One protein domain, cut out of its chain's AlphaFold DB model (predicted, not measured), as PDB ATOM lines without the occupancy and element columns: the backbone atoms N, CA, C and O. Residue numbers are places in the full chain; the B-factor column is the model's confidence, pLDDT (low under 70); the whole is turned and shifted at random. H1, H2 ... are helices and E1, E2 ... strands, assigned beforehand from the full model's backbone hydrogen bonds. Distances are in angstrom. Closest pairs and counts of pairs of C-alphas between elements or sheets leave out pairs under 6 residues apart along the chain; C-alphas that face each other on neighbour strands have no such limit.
ATOM      1  N   VAL A 123     275.389  79.867 -23.446       52.47
ATOM      2  CA  VAL A 123     276.248  78.678 -23.256       52.47
ATOM      3  C   VAL A 123     277.696  79.045 -23.030       52.47
ATOM      4  O   VAL A 123     278.353  78.433 -22.198       52.47
ATOM      5  N   ALA A 124     278.215  80.004 -23.794       52.12
ATOM      6  CA  ALA A 124     279.591  80.447 -23.621       52.12
ATOM      7  C   ALA A 124     279.749  81.112 -22.251       52.12
ATOM      8  O   ALA A 124     280.628  80.716 -21.496       52.12
ATOM      9  N   ALA A 125     278.825  82.010 -21.897       58.75
ATOM     10  CA  ALA A 125     278.813  82.670 -20.598       58.75
ATOM     11  C   ALA A 125     278.569  81.687 -19.440       58.75
ATOM     12  O   ALA A 125     279.234  81.780 -18.415       58.75
ATOM     13  N   GLN A 126     277.667  80.713 -19.592       61.53
ATOM     14  CA  GLN A 126     277.394  79.723 -18.547       61.53
ATOM     15  C   GLN A 126     278.500  78.667 -18.431       61.53
ATOM     16  O   GLN A 126     278.774  78.198 -17.332       61.53
ATOM     17  N   ASN A 127     279.173  78.296 -19.523       60.69
ATOM     18  CA  ASN A 127     280.363  77.444 -19.456       60.69
ATOM     19  C   ASN A 127     281.540  78.191 -18.826       60.69
ATOM     20  O   ASN A 127     282.210  77.625 -17.973       60.69
ATOM     21  N   GLU A 128     281.744  79.459 -19.181       67.50
ATOM     22  CA  GLU A 128     282.739  80.324 -18.542       67.50
ATOM     23  C   GLU A 128     282.430  80.493 -17.046       67.50
ATOM     24  O   GLU A 128     283.318  80.355 -16.213       67.50
ATOM     25  N   ALA A 129     281.158  80.658 -16.672       70.75
ATOM     26  CA  ALA A 129     280.720  80.687 -15.278       70.75
ATOM     27  C   ALA A 129     280.927  79.345 -14.549       70.75
ATOM     28  O   ALA A 129     281.308  79.340 -13.380       70.75
ATOM     29  N   LYS A 130     280.732  78.202 -15.219       71.75
ATOM     30  CA  LYS A 130     281.058  76.873 -14.664       71.75
ATOM     31  C   LYS A 130     282.555  76.692 -14.453       71.75
ATOM     32  O   LYS A 130     282.959  76.094 -13.458       71.75
ATOM     33  N   ASP A 131     283.370  77.190 -15.374       73.25
ATOM     34  CA  ASP A 131     284.823  77.150 -15.243       73.25
ATOM     35  C   ASP A 131     285.294  78.074 -14.107       73.25
ATOM     36  O   ASP A 131     286.123  77.653 -13.302       73.25
ATOM     37  N   LEU A 132     284.674  79.250 -13.935       76.00
ATOM     38  CA  LEU A 132     284.864  80.096 -12.750       76.00
ATOM     39  C   LEU A 132     284.456  79.369 -11.463       76.00
ATOM     40  O   LEU A 132     285.206  79.376 -10.492       76.00
ATOM     41  N   TRP A 133     283.300  78.701 -11.434       77.62
ATOM     42  CA  TRP A 133     282.904  77.923 -10.259       77.62
ATOM     43  C   TRP A 133     283.941  76.846  -9.922       77.62
ATOM     44  O   TRP A 133     284.353  76.767  -8.774       77.62
ATOM     45  N   ARG A 134     284.438  76.089 -10.910       74.62
ATOM     46  CA  ARG A 134     285.486  75.068 -10.708       74.62
ATOM     47  C   ARG A 134     286.801  75.640 -10.186       74.62
ATOM     48  O   ARG A 134     287.492  74.970  -9.426       74.62
ATOM     49  N   GLU A 135     287.178  76.834 -10.632       78.06
ATOM     50  CA  GLU A 135     288.425  77.483 -10.221       78.06
ATOM     51  C   GLU A 135     288.333  78.061  -8.800       78.06
ATOM     52  O   GLU A 135     289.298  77.991  -8.038       78.06
ATOM     53  N   PHE A 136     287.170  78.604  -8.430       75.25
ATOM     54  CA  PHE A 136     286.964  79.320  -7.168       75.25
ATOM     55  C   PHE A 136     286.233  78.509  -6.086       75.25
ATOM     56  O   PHE A 136     286.161  78.961  -4.940       75.25
ATOM     57  N   SER A 137     285.700  77.325  -6.397       74.88
ATOM     58  CA  SER A 137     285.102  76.427  -5.406       74.88
ATOM     59  C   SER A 137     286.185  75.902  -4.463       74.88
ATOM     60  O   SER A 137     287.079  75.160  -4.870       74.88
ATOM     61  N   VAL A 138     286.110  76.276  -3.186       62.53
ATOM     62  CA  VAL A 138     287.025  75.789  -2.147       62.53
ATOM     63  C   VAL A 138     286.336  74.644  -1.401       62.53
ATOM     64  O   VAL A 138     285.599  74.871  -0.448       62.53
ATOM     65  N   GLY A 139     286.553  73.408  -1.852       60.31
ATOM     66  CA  GLY A 139     286.002  72.189  -1.252       60.31
ATOM     67  C   GLY A 139     286.352  70.947  -2.076       60.31
ATOM     68  O   GLY A 139     286.809  71.077  -3.209       60.31
ATOM     69  N   ASP A 140     286.166  69.748  -1.514       57.12
ATOM     70  CA  ASP A 140     286.282  68.498  -2.283       57.12
ATOM     71  C   ASP A 140     285.327  68.542  -3.494       57.12
ATOM     72  O   ASP A 140     284.261  69.151  -3.401       57.12
ATOM     73  N   GLU A 141     285.685  67.871  -4.598       55.62
ATOM     74  CA  GLU A 141     285.026  67.875  -5.931       55.62
ATOM     75  C   GLU A 141     283.506  67.542  -5.958       55.62
ATOM     76  O   GLU A 141     282.909  67.433  -7.026       55.62
ATOM     77  N   PHE A 142     282.862  67.388  -4.797       53.03
ATOM     78  CA  PHE A 142     281.456  67.027  -4.589       53.03
ATOM     79  C   PHE A 142     280.669  68.015  -3.708       53.03
ATOM     80  O   PHE A 142     279.569  67.698  -3.257       53.03
ATOM     81  N   SER A 143     281.223  69.188  -3.409       60.00
ATOM     82  CA  SER A 143     280.517  70.254  -2.695       60.00
ATOM     83  C   SER A 143     279.662  71.066  -3.677       60.00
ATOM     84  O   SER A 143     280.215  71.727  -4.543       60.00
ATOM     85  N   ASP A 144     278.330  71.060  -3.535       64.50
ATOM     86  CA  ASP A 144     277.403  71.943  -4.283       64.50
ATOM     87  C   ASP A 144     277.404  73.393  -3.742       64.50
ATOM     88  O   ASP A 144     276.443  74.150  -3.915       64.50
ATOM     89  N   GLU A 145     278.451  73.799  -3.019       75.62
ATOM     90  CA  GLU A 145     278.507  75.135  -2.438       75.62
ATOM     91  C   GLU A 145     278.811  76.202  -3.510       75.62
ATOM     92  O   GLU A 145     279.721  76.035  -4.330       75.62
ATOM     93  N   PRO A 146     278.067  77.326  -3.523       77.19
ATOM     94  CA  PRO A 146     278.328  78.422  -4.448       77.19
ATOM     95  C   PRO A 146     279.701  79.051  -4.191       77.19
ATOM     96  O   PRO A 146     280.055  79.339  -3.044       77.19
ATOM     97  N   ALA A 147     280.448  79.335  -5.254       81.25
ATOM     98  CA  ALA A 147     281.716  80.046  -5.171       81.25
ATOM     99  C   ALA A 147     281.471  81.562  -5.115       81.25
ATOM    100  O   ALA A 147     280.691  82.116  -5.892       81.25
ATOM    101  N   TYR A 148     282.125  82.247  -4.179       82.50
ATOM    102  CA  TYR A 148     282.015  83.697  -4.028       82.50
ATOM    103  C   TYR A 148     282.979  84.418  -4.975       82.50
ATOM    104  O   TYR A 148     284.171  84.121  -4.957       82.50
ATOM    105  N   LEU A 149     282.484  85.382  -5.763       79.31
ATOM    106  CA  LEU A 149     283.297  86.108  -6.748       79.31
ATOM    107  C   LEU A 149     283.723  87.494  -6.234       79.31
ATOM    108  O   LEU A 149     284.916  87.765  -6.138       79.31
ATOM    109  N   SER A 150     282.764  88.352  -5.866       75.38
ATOM    110  CA  SER A 150     282.940  89.638  -5.153       75.38
ATOM    111  C   SER A 150     281.595  90.378  -5.064       75.38
ATOM    112  O   SER A 150     280.650  90.010  -5.750       75.38
ATOM    113  N   ASP A 151     281.482  91.442  -4.258       81.06
ATOM    114  CA  ASP A 151     280.299  92.329  -4.182       81.06
ATOM    115  C   ASP A 151     278.953  91.634  -3.908       81.06
ATOM    116  O   ASP A 151     277.898  92.044  -4.393       81.06
ATOM    117  N   GLY A 152     278.975  90.568  -3.105       79.88
ATOM    118  CA  GLY A 152     277.765  89.795  -2.817       79.88
ATOM    119  C   GLY A 152     277.307  88.905  -3.978       79.88
ATOM    120  O   GLY A 152     276.234  88.315  -3.873       79.88
ATOM    121  N   LEU A 153     278.102  88.791  -5.048       81.81
ATOM    122  CA  LEU A 153     277.858  87.918  -6.192       81.81
ATOM    123  C   LEU A 153     278.485  86.537  -5.975       81.81
ATOM    124  O   LEU A 153     279.660  86.407  -5.620       81.81
ATOM    125  N   TRP A 154     277.690  85.511  -6.243       84.75
ATOM    126  CA  TRP A 154     278.041  84.103  -6.117       84.75
ATOM    127  C   TRP A 154     277.768  83.394  -7.439       84.75
ATOM    128  O   TRP A 154     276.809  83.737  -8.130       84.75
ATOM    129  N   VAL A 155     278.579  82.395  -7.770       82.75
ATOM    130  CA  VAL A 155     278.368  81.501  -8.913       82.75
ATOM    131  C   VAL A 155     278.103  80.085  -8.411       82.75
ATOM    132  O   VAL A 155     278.749  79.626  -7.472       82.75
ATOM    133  N   ASN A 156     277.123  79.411  -8.998       79.50
ATOM    134  CA  ASN A 156     276.730  78.047  -8.648       79.50
ATOM    135  C   ASN A 156     277.402  77.019  -9.577       79.50
ATOM    136  O   ASN A 156     277.922  77.366 -10.641       79.50
ATOM    137  N   SER A 157     277.344  75.737  -9.208       72.75
ATOM    138  CA  SER A 157     277.925  74.622  -9.980       72.75
ATOM    139  C   SER A 157     277.313  74.436 -11.375       72.75
ATOM    140  O   SER A 157     277.939  73.877 -12.280       72.75
ATOM    141  N   ASP A 158     276.109  74.961 -11.593       65.75
ATOM    142  CA  ASP A 158     275.413  74.993 -12.879       65.75
ATOM    143  C   ASP A 158     275.749  76.231 -13.740       65.75
ATOM    144  O   ASP A 158     275.235  76.362 -14.857       65.75
ATOM    145  N   GLY A 159     276.635  77.115 -13.267       65.56
ATOM    146  CA  GLY A 159     277.027  78.353 -13.944       65.56
ATOM    147  C   GLY A 159     276.015  79.495 -13.813       65.56
ATOM    148  O   GLY A 159     276.165  80.512 -14.491       65.56
ATOM    149  N   SER A 160     274.980  79.351 -12.981       71.06
ATOM    150  CA  SER A 160     274.073  80.448 -12.632       71.06
ATOM    151  C   SER A 160     274.712  81.394 -11.606       71.06
ATOM    152  O   SER A 160     275.577  81.000 -10.820       71.06
ATOM    153  N   PHE A 161     274.278  82.656 -11.605       77.62
ATOM    154  CA  PHE A 161     274.727  83.666 -10.647       77.62
ATOM    155  C   PHE A 161     273.628  83.981  -9.634       77.62
ATOM    156  O   PHE A 161     272.462  84.124  -9.997       77.62
ATOM    157  N   SER A 162     274.004  84.163  -8.370       75.75
ATOM    158  CA  SER A 162     273.092  84.608  -7.315       75.75
ATOM    159  C   SER A 162     273.677  85.768  -6.519       75.75
ATOM    160  O   SER A 162     274.892  85.909  -6.379       75.75
ATOM    161  N   THR A 163     272.799  86.617  -5.993       75.00
ATOM    162  CA  THR A 163     273.145  87.627  -4.995       75.00
ATOM    163  C   THR A 163     272.460  87.252  -3.687       75.00
ATOM    164  O   THR A 163     271.262  86.960  -3.672       75.00
ATOM    165  N   ARG A 164     273.231  87.171  -2.602       58.34
ATOM    166  CA  ARG A 164     272.708  86.894  -1.253       58.34
ATOM    167  C   ARG A 164     272.496  88.178  -0.469       58.34
ATOM    168  O   ARG A 164     273.335  89.092  -0.613       58.34
TER     169      ARG A 164
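Overview. This is residues 123 to 164 of the 164 residues of an uncharacterized protein of Microvirga tunisiensis (UniProt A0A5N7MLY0). One helix, H1, lies crosswise over one face of a small three-stranded sheet, E1 E2 E3, whose other face is bare of any named helix; together they make two layers. Between H1 and E1 the chain swings out in a wide loop, residues 137 to 146. The printed part has 42 residues, with one named helix followed by three named strands, and the class is mixed, helices and strands. The sheet runs E1, E2, E3 and is antiparallel throughout. The whole is compact, with a radius of gyration of the C-alphas of 9.4 A, and its C-alphas span 24 by 23 by 13 A.

Along the chain. H1 covers residues 123 to 136, from C-alpha 123 at (276.248, 78.678, -23.256) to C-alpha 136 at (286.964, 79.320, -7.168), and is 19.3 A long. E1 is residues 147 to 150, 9.7 A from first to last C-alpha, and begins at C-alpha 147 at (281.716, 80.046, -5.171). E2 is residues 153 to 155, 7.0 A long. E3 is residues 161 to 163, 7.1 A long, and ends at C-alpha 163 at (273.145, 87.627, -4.995).

Arrangement. H1 is on the sheet at a height over the sheet of 9.3 A. It lies over E1, with 4 of its C-alphas falling on that strand, and only just over E2 and E3, with 3 on each. On the local plane its line and that of E1 stand at 81 degrees, and it runs across the strands. The closest C-alphas of H1 and E1 are those of Trp 133 and Ala 147, 5.6 A apart; those of H1 and E2 are Trp 133 and Val 155, 5.9 A apart. In H1 every O i to N i+4 pair is within hydrogen-bond range. The strands form a meander, each the antiparallel neighbour of the one before. E1 and E2 are a hairpin, with 150 degrees between their directions; N 147 and O 155 are 2.8 A apart and N 153 and O 150 are 2.9 A apart, both within hydrogen-bond range. E2 and E3 are a hairpin too, at 147 degrees, with N 154 and O 162 within hydrogen-bond range at 2.8 A. E1 and E3 are the edge strands, and E2 is the inner one.

Size, cuts and confidence. The two C-alphas farthest apart are those of Val 123 and Asp 140, at 25.4 A. The printed part has no cut and ends at Arg 164, the chain's last residue. The links E1 to E2 and E2 to E3 are tight, the link H1 to E1 is short with 10 residues, and no link is long. The mean pLDDT of the printed part is 70.5; it is under 70 at residues 123 to 128, 138 to 144, 158 to 159 and 164.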